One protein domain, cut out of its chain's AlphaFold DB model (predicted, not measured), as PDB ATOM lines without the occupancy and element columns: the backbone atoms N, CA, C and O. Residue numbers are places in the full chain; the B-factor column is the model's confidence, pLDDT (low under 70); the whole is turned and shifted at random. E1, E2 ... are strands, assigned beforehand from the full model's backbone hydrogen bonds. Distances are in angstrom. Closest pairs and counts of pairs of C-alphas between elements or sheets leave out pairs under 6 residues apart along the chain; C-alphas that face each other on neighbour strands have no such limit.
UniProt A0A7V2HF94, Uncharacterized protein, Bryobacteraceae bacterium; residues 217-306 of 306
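AT A GLANCE: This is residues 217 to 306 of the 306 residues of an uncharacterized protein of Bryobacteraceae bacterium (UniProt A0A7V2HF94). Two twisted sheets stand face to face as a sandwich, E1, E2, E7 and E4 in one layer and E3, E6 and E5 in the other, their strands at 21 degrees. The long, bent E4 and E7 run side by side in the first layer. The printed part has 90 residues with seven named strands, E1 to E7 along the chain, and no named helix: all strand. Both sheets are antiparallel, in the orders E1 - E2 - E7 - E4 and E3 - E6 - E5. The whole is compact, with a radius of gyration of the C-alphas of 13.3 A, and only just elongated, spanning 40 by 27 by 19 A.

HOW THE PARTS SIT: E1, residues 223 to 227, and E2, residues 231 to 236, form an antiparallel hairpin at 151 degrees; N 224 and O 234 are 2.9 A apart. E2 is antiparallel to E7, residues 293 to 305, at 146 degrees, with N 233 and O 296 at 2.8 A. E7 is antiparallel to the edge strand E4, residues 256 to 266, at 163 degrees, with N 261 and O 300 at 2.8 A. In the other sheet E3, residues 242 to 249, is antiparallel to E6, residues 279 to 286, at 168 degrees, with N 245 and O 282 at 2.9 A. E5, residues 269 to 276, and E6 form a hairpin at 159 degrees, with N 272 and O 283 at 2.8 A. Between the sheets, the closest C-alphas of E4 and E5 are those of Thr 257 and Ala 275, 6.2 A apart. E3 and E7 are apart.

IN THESE COORDINATES: E1 begins at C-alpha 223 (213.521, 264.907, 290.939). E3 bends by 53 degrees at residue 246. E4, 28.6 A long, bends by 57 degrees at residue 261. E7, 33.8 A long, bends by 62 degrees at residue 299 and ends at C-alpha 305 (202.258, 241.330, 307.990).

THE WHOLE: The C-alphas farthest apart, of Gln 253 and Gly 290, are 40.7 A apart. The printed part has no cut and no long link. Mean pLDDT of the printed part is 90.2; residue 289 is under 70.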
ATOM      1  N   VAL A 217     208.911 253.558 288.670       95.12
ATOM      2  CA  VAL A 217     209.667 254.707 289.164       95.12
ATOM      3  C   VAL A 217     209.237 255.900 288.324       95.12
ATOM      4  O   VAL A 217     209.514 255.962 287.130       95.12
ATOM      5  N   THR A 218     208.510 256.822 288.946       91.94
ATOM      6  CA  THR A 218     207.828 257.941 288.280       91.94
ATOM      7  C   THR A 218     208.246 259.258 288.921       91.94
ATOM      8  O   THR A 218     207.430 259.907 289.576       91.94
ATOM      9  N   PRO A 219     209.526 259.653 288.807       93.00
ATOM     10  CA  PRO A 219     209.980 260.885 289.424       93.00
ATOM     11  C   PRO A 219     209.274 262.078 288.758       93.00
ATOM     12  O   PRO A 219     209.219 262.139 287.527       93.00
ATOM     13  N   PRO A 220     208.720 263.027 289.533       94.81
ATOM     14  CA  PRO A 220     208.194 264.260 288.966       94.81
ATOM     15  C   PRO A 220     209.339 265.151 288.471       94.81
ATOM     16  O   PRO A 220     210.510 264.939 288.799       94.81
ATOM     17  N   GLU A 221     208.987 266.207 287.739       94.69
ATOM     18  CA  GLU A 221     209.929 267.278 287.421       94.69
ATOM     19  C   GLU A 221     210.638 267.782 288.692       94.69
ATOM     20  O   GLU A 221     210.048 267.846 289.773       94.69
ATOM     21  N   GLY A 222     211.932 268.088 288.578       93.56
ATOM     22  CA  GLY A 222     212.765 268.496 289.710       93.56
ATOM     23  C   GLY A 222     213.270 267.350 290.596       93.56
ATOM     24  O   GLY A 222     213.981 267.615 291.567       93.56
ATOM     25  N   VAL A 223     212.966 266.089 290.266       96.25
ATOM     26  CA  VAL A 223     213.521 264.907 290.939       96.25
ATOM     27  C   VAL A 223     214.283 264.042 289.939       96.25
ATOM     28  O   VAL A 223     213.743 263.647 288.911       96.25
ATOM     29  N   SER A 224     215.538 263.714 290.241       95.94
ATOM     30  CA  SER A 224     216.326 262.742 289.474       95.94
ATOM     31  C   SER A 224     216.520 261.449 290.260       95.94
ATOM     32  O   SER A 224     216.430 261.434 291.487       95.94
ATOM     33  N   VAL A 225     216.754 260.339 289.556       96.12
ATOM     34  CA  VAL A 225     216.903 259.012 290.168       96.12
ATOM     35  C   VAL A 225     218.240 258.408 289.776       96.12
ATOM     36  O   VAL A 225     218.605 258.393 288.604       96.12
ATOM     37  N   ILE A 226     218.968 257.899 290.767       94.12
ATOM     38  CA  ILE A 226     220.285 257.283 290.608       94.12
ATOM     39  C   ILE A 226     220.262 255.905 291.271       94.12
ATOM     40  O   ILE A 226     219.720 255.747 292.367       94.12
ATOM     41  N   ARG A 227     220.879 254.901 290.638       90.19
ATOM     42  CA  ARG A 227     221.105 253.585 291.252       90.19
ATOM     43  C   ARG A 227     222.447 253.569 291.982       90.19
ATOM     44  O   ARG A 227     223.480 253.831 291.375       90.19
ATOM     45  N   SER A 228     222.440 253.260 293.277       83.31
ATOM     46  CA  SER A 228     223.655 253.186 294.103       83.31
ATOM     47  C   SER A 228     223.426 252.247 295.291       83.31
ATOM     48  O   SER A 228     223.042 252.688 296.369       83.31
ATOM     49  N   GLY A 229     223.551 250.932 295.067       83.00
ATOM     50  CA  GLY A 229     223.208 249.918 296.085       83.00
ATOM     51  C   GLY A 229     221.732 249.942 296.520       83.00
ATOM     52  O   GLY A 229     221.412 249.506 297.619       83.00
ATOM     53  N   GLY A 230     220.863 250.508 295.677       91.88
ATOM     54  CA  GLY A 230     219.485 250.891 295.975       91.88
ATOM     55  C   GLY A 230     218.993 251.960 294.990       91.88
ATOM     56  O   GLY A 230     219.658 252.223 293.978       91.88
ATOM     57  N   LEU A 231     217.868 252.612 295.290       95.44
ATOM     58  CA  LEU A 231     217.376 253.788 294.560       95.44
ATOM     59  C   LEU A 231     217.609 255.066 295.364       95.44
ATOM     60  O   LEU A 231     217.169 255.172 296.504       95.44
ATOM     61  N   ARG A 232     218.247 256.064 294.752       96.38
ATOM     62  CA  ARG A 232     218.423 257.405 295.317       96.38
ATOM     63  C   ARG A 232     217.645 258.426 294.496       96.38
ATOM     64  O   ARG A 232     217.963 258.641 293.332       96.38
ATOM     65  N   PHE A 233     216.679 259.086 295.127       96.56
ATOM     66  CA  PHE A 233     215.949 260.228 294.578       96.56
ATOM     67  C   PHE A 233     216.642 261.516 295.009       96.56
ATOM     68  O   PHE A 233     216.819 261.734 296.207       96.56
ATOM     69  N   VAL A 234     217.044 262.359 294.063       96.50
ATOM     70  CA  VAL A 234     217.721 263.637 294.313       96.50
ATOM     71  C   VAL A 234     216.780 264.777 293.946       96.50
ATOM     72  O   VAL A 234     216.247 264.816 292.841       96.50
ATOM     73  N   PHE A 235     216.581 265.701 294.880       95.88
ATOM     74  CA  PHE A 235     215.606 266.783 294.792       95.88
ATOM     75  C   PHE A 235     216.311 268.106 294.488       95.88
ATOM     76  O   PHE A 235     217.207 268.515 295.232       95.88
ATOM     77  N   SER A 236     215.902 268.782 293.411       93.06
ATOM     78  CA  SER A 236     216.528 270.027 292.938       93.06
ATOM     79  C   SER A 236     216.063 271.281 293.681       93.06
ATOM     80  O   SER A 236     216.700 272.326 293.582       93.06
ATOM     81  N   GLY A 237     214.951 271.196 294.411       91.00
ATOM     82  CA  GLY A 237     214.237 272.328 295.002       91.00
ATOM     83  C   GLY A 237     213.046 272.803 294.163       91.00
ATOM     84  O   GLY A 237     212.160 273.459 294.710       91.00
ATOM     85  N   HIS A 238     212.984 272.431 292.881       91.62
ATOM     86  CA  HIS A 238     211.927 272.831 291.941       91.62
ATOM     87  C   HIS A 238     210.804 271.797 291.782       91.62
ATOM     88  O   HIS A 238     209.882 272.001 290.999       91.62
ATOM     89  N   GLN A 239     210.867 270.694 292.525       92.62
ATOM     90  CA  GLN A 239     209.836 269.663 292.520       92.62
ATOM     91  C   GLN A 239     208.482 270.157 293.078       92.62
ATOM     92  O   GLN A 239     208.451 271.114 293.866       92.62
ATOM     93  N   PRO A 240     207.359 269.494 292.735       93.19
ATOM     94  CA  PRO A 240     206.043 269.818 293.289       93.19
ATOM     95  C   PRO A 240     205.964 269.633 294.815       93.19
ATOM     96  O   PRO A 240     206.832 269.042 295.452       93.19
ATOM     97  N   GLU A 241     204.894 270.141 295.435       92.00
ATOM     98  CA  GLU A 241     204.716 270.045 296.895       92.00
ATOM     99  C   GLU A 241     204.492 268.610 297.379       92.00
ATOM    100  O   GLU A 241     204.846 268.270 298.508       92.00
ATOM    101  N   SER A 242     203.907 267.772 296.530       93.69
ATOM    102  CA  SER A 242     203.712 266.351 296.781       93.69
ATOM    103  C   SER A 242     203.644 265.590 295.470       93.69
ATOM    104  O   SER A 242     202.985 266.047 294.535       93.69
ATOM    105  N   ALA A 243     204.260 264.415 295.422       95.31
ATOM    106  CA  ALA A 243     204.103 263.477 294.318       95.31
ATOM    107  C   ALA A 243     204.413 262.042 294.764       95.31
ATOM    108  O   ALA A 243     205.036 261.809 295.806       95.31
ATOM    109  N   GLU A 244     203.982 261.084 293.948       95.44
ATOM    110  CA  GLU A 244     204.417 259.691 294.032       95.44
ATOM    111  C   GLU A 244     205.780 259.535 293.352       95.44
ATOM    112  O   GLU A 244     205.983 260.041 292.253       95.44
ATOM    113  N   LEU A 245     206.721 258.868 294.019       95.94
ATOM    114  CA  LEU A 245     208.083 258.648 293.512       95.94
ATOM    115  C   LEU A 245     208.238 257.269 292.887       95.94
ATOM    116  O   LEU A 245     208.915 257.103 291.871       95.94
ATOM    117  N   LEU A 246     207.632 256.277 293.532       95.75
ATOM    118  CA  LEU A 246     207.626 254.908 293.060       95.75
ATOM    119  C   LEU A 246     206.424 254.138 293.594       95.75
ATOM    120  O   LEU A 246     205.869 254.463 294.648       95.75
ATOM    121  N   TRP A 247     206.086 253.066 292.892       95.00
ATOM    122  CA  TRP A 247     205.117 252.084 293.348       95.00
ATOM    123  C   TRP A 247     205.420 250.691 292.788       95.00
ATOM    124  O   TRP A 247     206.119 250.555 291.790       95.00
ATOM    125  N   GLN A 248     204.903 249.641 293.422       93.44
ATOM    126  CA  GLN A 248     204.930 248.274 292.888       93.44
ATOM    127  C   GLN A 248     203.604 247.574 293.193       93.44
ATOM    128  O   GLN A 248     203.110 247.696 294.317       93.44
ATOM    129  N   PRO A 249     203.008 246.846 292.233       92.31
ATOM    130  CA  PRO A 249     201.828 246.039 292.511       92.31
ATOM    131  C   PRO A 249     202.160 244.895 293.476       92.31
ATOM    132  O   PRO A 249     203.173 244.215 293.346       92.31
ATOM    133  N   LEU A 250     201.270 244.655 294.431       88.56
ATOM    134  CA  LEU A 250     201.351 243.541 295.360       88.56
ATOM    135  C   LEU A 250     200.676 242.327 294.745       88.56
ATOM    136  O   LEU A 250     199.464 242.299 294.530       88.56
ATOM    137  N   ALA A 251     201.457 241.279 294.524       82.38
ATOM    138  CA  ALA A 251     200.957 240.028 293.976       82.38
ATOM    139  C   ALA A 251     200.325 239.130 295.064       82.38
ATOM    140  O   ALA A 251     200.559 237.925 295.128       82.38
ATOM    141  N   SER A 252     199.561 239.735 295.977       79.69
ATOM    142  CA  SER A 252     198.950 239.074 297.130       79.69
ATOM    143  C   SER A 252     197.701 239.821 297.591       79.69
ATOM    144  O   SER A 252     197.660 241.047 297.566       79.69
ATOM    145  N   GLN A 253     196.699 239.079 298.069       74.00
ATOM    146  CA  GLN A 253     195.499 239.654 298.696       74.00
ATOM    147  C   GLN A 253     195.677 239.941 300.194       74.00
ATOM    148  O   GLN A 253     194.767 240.448 300.847       74.00
ATOM    149  N   ARG A 254     196.834 239.593 300.768       81.38
ATOM    150  CA  ARG A 254     197.121 239.863 302.178       81.38
ATOM    151  C   ARG A 254     197.415 241.347 302.384       81.38
ATOM    152  O   ARG A 254     197.977 242.011 301.517       81.38
ATOM    153  N   SER A 255     197.054 241.845 303.561       82.00
ATOM    154  CA  SER A 255     197.426 243.191 303.989       82.00
ATOM    155  C   SER A 255     198.847 243.192 304.539       82.00
ATOM    156  O   SER A 255     199.226 242.307 305.306       82.00
ATOM    157  N   PHE A 256     199.620 244.205 304.166       84.50
ATOM    158  CA  PHE A 256     200.995 244.378 304.620       84.50
ATOM    159  C   PHE A 256     201.234 245.812 305.073       84.50
ATOM    160  O   PHE A 256     200.518 246.733 304.682       84.50
ATOM    161  N   THR A 257     202.274 246.002 305.875       89.44
ATOM    162  CA  THR A 257     202.856 247.309 306.162       89.44
ATOM    163  C   THR A 257     204.247 247.359 305.527       89.44
ATOM    164  O   THR A 257     205.077 246.497 305.833       89.44
ATOM    165  N   PRO A 258     204.520 248.325 304.630       91.88
ATOM    166  CA  PRO A 258     205.848 248.496 304.057       91.88
ATOM    167  C   PRO A 258     206.837 248.964 305.132       91.88
ATOM    168  O   PRO A 258     206.579 249.933 305.845       91.88
ATOM    169  N   ALA A 259     207.980 248.289 305.221       92.25
ATOM    170  CA  ALA A 259     209.082 248.600 306.125       92.25
ATOM    171  C   ALA A 259     210.355 248.861 305.295       92.25
ATOM    172  O   ALA A 259     211.148 247.949 305.050       92.25
ATOM    173  N   PRO A 260     210.533 250.081 304.762       93.75
ATOM    174  CA  PRO A 260     211.686 250.416 303.940       93.75
ATOM    175  C   PRO A 260     212.928 250.649 304.802       93.75
ATOM    176  O   PRO A 260     212.898 251.373 305.799       93.75
ATOM    177  N   ARG A 261     214.064 250.129 304.348       94.69
ATOM    178  CA  ARG A 261     215.378 250.571 304.803       94.69
ATOM    179  C   ARG A 261     215.793 251.764 303.950       94.69
ATOM    180  O   ARG A 261     216.326 251.599 302.852       94.69
ATOM    181  N   ALA A 262     215.478 252.962 304.433       94.62
ATOM    182  CA  ALA A 262     215.685 254.206 303.702       94.62
ATOM    183  C   ALA A 262     216.242 255.330 304.585       94.62
ATOM    184  O   ALA A 262     216.065 255.333 305.804       94.62
ATOM    185  N   ARG A 263     216.902 256.303 303.954       95.00
ATOM    186  CA  ARG A 263     217.505 257.475 304.599       95.00
ATOM    187  C   ARG A 263     217.193 258.743 303.811       95.00
ATOM    188  O   ARG A 263     217.333 258.761 302.590       95.00
ATOM    189  N   TRP A 264     216.817 259.802 304.524       94.50
ATOM    190  CA  TRP A 264     216.686 261.157 303.992       94.50
ATOM    191  C   TRP A 264     217.859 262.026 304.450       94.50
ATOM    192  O   TRP A 264     218.172 262.059 305.638       94.50
ATOM    193  N   GLU A 265     218.461 262.753 303.515       93.38
ATOM    194  CA  GLU A 265     219.500 263.752 303.764       93.38
ATOM    195  C   GLU A 265     219.082 265.063 303.084       93.38
ATOM    196  O   GLU A 265     219.219 265.202 301.869       93.38
ATOM    197  N   GLY A 266     218.523 266.013 303.840       90.06
ATOM    198  CA  GLY A 266     218.068 267.293 303.293       90.06
ATOM    199  C   GLY A 266     217.140 268.076 304.221       90.06
ATOM    200  O   GLY A 266     217.034 267.790 305.414       90.06
ATOM    201  N   GLY A 267     216.461 269.078 303.655       84.50
ATOM    202  CA  GLY A 267     215.521 269.949 304.375       84.50
ATOM    203  C   GLY A 267     214.216 269.260 304.827       84.50
ATOM    204  O   GLY A 267     214.084 268.040 304.748       84.50
ATOM    205  N   PRO A 268     213.212 270.015 305.306       86.94
ATOM    206  CA  PRO A 268     211.980 269.458 305.873       86.94
ATOM    207  C   PRO A 268     211.066 268.825 304.802       86.94
ATOM    208  O   PRO A 268     210.208 269.486 304.208       86.94
ATOM    209  N   MET A 269     211.220 267.516 304.595       90.81
ATOM    210  CA  MET A 269     210.401 266.695 303.703       90.81
ATOM    211  C   MET A 269     209.856 265.471 304.440       90.81
ATOM    212  O   MET A 269     210.524 264.900 305.299       90.81
ATOM    213  N   GLN A 270     208.625 265.082 304.118       92.69
ATOM    214  CA  GLN A 270     208.018 263.858 304.627       92.69
ATOM    215  C   GLN A 270     207.929 262.815 303.535       92.69
ATOM    216  O   GLN A 270     207.593 263.152 302.404       92.69
ATOM    217  N   PHE A 271     208.162 261.565 303.915       95.19
ATOM    218  CA  PHE A 271     208.039 260.400 303.056       95.19
ATOM    219  C   PHE A 271     207.037 259.449 303.688       95.19
ATOM    220  O   PHE A 271     207.150 259.115 304.867       95.19
ATOM    221  N   GLU A 272     206.057 259.039 302.903       95.31
ATOM    222  CA  GLU A 272     204.981 258.165 303.327       95.31
ATOM    223  C   GLU A 272     204.985 256.917 302.455       95.31
ATOM    224  O   GLU A 272     204.913 256.992 301.226       95.31
ATOM    225  N   TRP A 273     205.066 255.769 303.119       95.62
ATOM    226  CA  TRP A 273     204.935 254.466 302.493       95.62
ATOM    227  C   TRP A 273     203.577 253.879 302.839       95.62
ATOM    228  O   TRP A 273     203.232 253.732 304.010       95.62
ATOM    229  N   THR A 274     202.822 253.514 301.813       93.31
ATOM    230  CA  THR A 274     201.491 252.919 301.962       93.31
ATOM    231  C   THR A 274     201.428 251.590 301.228       93.31
ATOM    232  O   THR A 274     202.126 251.384 300.236       93.31
ATOM    233  N   ALA A 275     200.604 250.676 301.737       90.44
ATOM    234  CA  ALA A 275     200.176 249.477 301.029       90.44
ATOM    235  C   ALA A 275     198.653 249.553 300.896       90.44
ATOM    236  O   ALA A 275     197.917 249.233 301.829       90.44
ATOM    237  N   GLU A 276     198.192 250.059 299.759       84.00
ATOM    238  CA  GLU A 276     196.783 250.336 299.487       84.00
ATOM    239  C   GLU A 276     196.416 249.897 298.068       84.00
ATOM    240  O   GLU A 276     197.255 249.908 297.166       84.00
ATOM    241  N   ALA A 277     195.160 249.481 297.874       81.38
ATOM    242  CA  ALA A 277     194.622 249.082 296.568       81.38
ATOM    243  C   ALA A 277     195.490 248.052 295.807       81.38
ATOM    244  O   ALA A 277     195.632 248.126 294.589       81.38
ATOM    245  N   GLY A 278     196.095 247.100 296.527       86.62
ATOM    246  CA  GLY A 278     196.935 246.063 295.924       86.62
ATOM    247  C   GLY A 278     198.282 246.567 295.399       86.62
ATOM    248  O   GLY A 278     198.835 245.951 294.495       86.62
ATOM    249  N   ALA A 279     198.823 247.666 295.930       91.19
ATOM    250  CA  ALA A 279     200.155 248.163 295.591       91.19
ATOM    251  C   ALA A 279     200.865 248.776 296.805       91.19
ATOM    252  O   ALA A 279     200.220 249.303 297.710       91.19
ATOM    253  N   ILE A 280     202.200 248.752 296.795       93.00
ATOM    254  CA  ILE A 280     203.025 249.602 297.661       93.00
ATOM    255  C   ILE A 280     203.327 250.894 296.928       93.00
ATOM    256  O   ILE A 280     203.695 250.851 295.756       93.00
ATOM    257  N   ARG A 281     203.227 252.028 297.619       95.19
ATOM    258  CA  ARG A 281     203.505 253.356 297.065       95.19
ATOM    259  C   ARG A 281     204.400 254.148 298.007       95.19
ATOM    260  O   ARG A 281     204.184 254.123 299.219       95.19
ATOM    261  N   LEU A 282     205.357 254.881 297.440       96.62
ATOM    262  CA  LEU A 282     206.093 255.940 298.125       96.62
ATOM    263  C   LEU A 282     205.619 257.295 297.615       96.62
ATOM    264  O   LEU A 282     205.778 257.615 296.434       96.62
ATOM    265  N   ARG A 283     205.127 258.128 298.529       95.94
ATOM    266  CA  ARG A 283     204.810 259.533 298.273       95.94
ATOM    267  C   ARG A 283     205.664 260.428 299.152       95.94
ATOM    268  O   ARG A 283     206.022 260.049 300.264       95.94
ATOM    269  N   TYR A 284     205.967 261.626 298.670       95.06
ATOM    270  CA  TYR A 284     206.535 262.668 299.518       95.06
ATOM    271  C   TYR A 284     205.583 263.850 299.656       95.06
ATOM    272  O   TYR A 284     204.723 264.084 298.805       95.06
ATOM    273  N   ARG A 285     205.776 264.618 300.728       93.00
ATOM    274  CA  ARG A 285     205.101 265.895 300.955       93.00
ATOM    275  C   ARG A 285     206.060 266.910 301.566       93.00
ATOM    276  O   ARG A 285     206.709 266.646 302.581       93.00
ATOM    277  N   ARG A 286     206.134 268.094 300.965       87.06
ATOM    278  CA  ARG A 286     206.875 269.251 301.473       87.06
ATOM    279  C   ARG A 286     206.051 269.949 302.559       87.06
ATOM    280  O   ARG A 286     204.857 270.172 302.380       87.06
ATOM    281  N   ARG A 287     206.677 270.294 303.692       77.94
ATOM    282  CA  ARG A 287     205.997 270.954 304.828       77.94
ATOM    283  C   ARG A 287     206.185 272.467 304.905       77.94
ATOM    284  O   ARG A 287     205.447 273.124 305.629       77.94
ATOM    285  N   THR A 288     207.150 273.023 304.185       76.38
ATOM    286  CA  THR A 288     207.484 274.450 304.244       76.38
ATOM    287  C   THR A 288     207.450 275.089 302.861       76.38
ATOM    288  O   THR A 288     207.612 274.422 301.838       76.38
ATOM    289  N   ARG A 289     207.236 276.409 302.828       66.38
ATOM    290  CA  ARG A 289     207.446 277.221 301.626       66.38
ATOM    291  C   ARG A 289     208.940 277.544 301.531       66.38
ATOM    292  O   ARG A 289     209.480 278.183 302.427       66.38
ATOM    293  N   GLY A 290     209.601 277.056 300.484       70.69
ATOM    294  CA  GLY A 290     211.033 277.242 300.239       70.69
ATOM    295  C   GLY A 290     211.612 276.151 299.334       70.69
ATOM    296  O   GLY A 290     210.985 275.104 299.145       70.69
ATOM    297  N   LEU A 291     212.799 276.397 298.772       78.38
ATOM    298  CA  LEU A 291     213.553 275.380 298.036       78.38
ATOM    299  C   LEU A 291     214.010 274.303 299.025       78.38
ATOM    300  O   LEU A 291     214.720 274.595 299.985       78.38
ATOM    301  N   VAL A 292     213.587 273.059 298.799       82.25
ATOM    302  CA  VAL A 292     214.047 271.905 299.577       82.25
ATOM    303  C   VAL A 292     214.874 271.024 298.660       82.25
ATOM    304  O   VAL A 292     214.333 270.367 297.774       82.25
ATOM    305  N   THR A 293     216.181 271.024 298.881       90.56
ATOM    306  CA  THR A 293     217.115 270.107 298.232       90.56
ATOM    307  C   THR A 293     217.468 268.971 299.183       90.56
ATOM    308  O   THR A 293     217.309 269.073 300.407       90.56
ATOM    309  N   GLY A 294     217.920 267.862 298.613       93.44
ATOM    310  CA  GLY A 294     218.352 266.706 299.382       93.44
ATOM    311  C   GLY A 294     218.273 265.419 298.587       93.44
ATOM    312  O   GLY A 294     217.990 265.427 297.385       93.44
ATOM    313  N   SER A 295     218.514 264.303 299.267       95.50
ATOM    314  CA  SER A 295     218.381 262.983 298.669       95.50
ATOM    315  C   SER A 295     217.689 261.979 299.583       95.50
ATOM    316  O   SER A 295     217.944 261.926 300.786       95.50
ATOM    317  N   TYR A 296     216.804 261.177 298.996       96.25
ATOM    318  CA  TYR A 296     216.140 260.053 299.647       96.25
ATOM    319  C   TYR A 296     216.679 258.754 299.057       96.25
ATOM    320  O   TYR A 296     216.450 258.468 297.881       96.25
ATOM    321  N   THR A 297     217.423 257.985 299.849       96.31
ATOM    322  CA  THR A 297     218.018 256.710 299.424       96.31
ATOM    323  C   THR A 297     217.239 255.548 300.027       96.31
ATOM    324  O   THR A 297     217.026 255.521 301.235       96.31
ATOM    325  N   ILE A 298     216.843 254.585 299.199       96.31
ATOM    326  CA  ILE A 298     216.146 253.352 299.572       96.31
ATOM    327  C   ILE A 298     217.067 252.185 299.231       96.31
ATOM    328  O   ILE A 298     217.362 251.953 298.059       96.31
ATOM    329  N   GLU A 299     217.507 251.450 300.244       94.06
ATOM    330  CA  GLU A 299     218.374 250.278 300.075       94.06
ATOM    331  C   GLU A 299     217.538 249.020 299.803       94.06
ATOM    332  O   GLU A 299     217.847 248.231 298.915       94.06
ATOM    333  N   ARG A 300     216.447 248.838 300.557       92.38
ATOM    334  CA  ARG A 300     215.546 247.685 300.445       92.38
ATOM    335  C   ARG A 300     214.152 248.036 300.947       92.38
ATOM    336  O   ARG A 300     214.012 248.878 301.834       92.38
ATOM    337  N   VAL A 301     213.130 247.367 300.423       91.94
ATOM    338  CA  VAL A 301     211.762 247.418 300.953       91.94
ATOM    339  C   VAL A 301     211.362 246.047 301.478       91.94
ATOM    340  O   VAL A 301     211.422 245.057 300.753       91.94
ATOM    341  N   GLU A 302     210.933 245.990 302.733       90.06
ATOM    342  CA  GLU A 302     210.396 244.776 303.343       90.06
ATOM    343  C   GLU A 302     208.894 244.907 303.591       90.06
ATOM    344  O   GLU A 302     208.330 246.004 303.584       90.06
ATOM    345  N   LEU A 303     208.242 243.763 303.793       87.50
ATOM    346  CA  LEU A 303     206.831 243.694 304.138       87.50
ATOM    347  C   LEU A 303     206.661 243.037 305.498       87.50
ATOM    348  O   LEU A 303     206.979 241.860 305.660       87.50
ATOM    349  N   ALA A 304     206.100 243.784 306.442       83.94
ATOM    350  CA  ALA A 304     205.598 243.226 307.685       83.94
ATOM    351  C   ALA A 304     204.118 242.837 307.499       83.94
ATOM    352  O   ALA A 304     203.357 243.627 306.926       83.94
ATOM    353  N   PRO A 305     203.680 241.647 307.942       77.75
ATOM    354  CA  PRO A 305     202.258 241.330 307.990       77.75
ATOM    355  C   PRO A 305     201.531 242.323 308.908       77.75
ATOM    356  O   PRO A 305     202.082 242.741 309.929       77.75
ATOM    357  N   ARG A 306     200.321 242.723 308.505       70.25
ATOM    358  CA  ARG A 306     199.391 243.464 309.367       70.25
ATOM    359  C   ARG A 306     198.580 242.520 310.236       70.25
ATOM    360  O   ARG A 306     198.224 241.434 309.725       70.25
TER     361      ARG A 306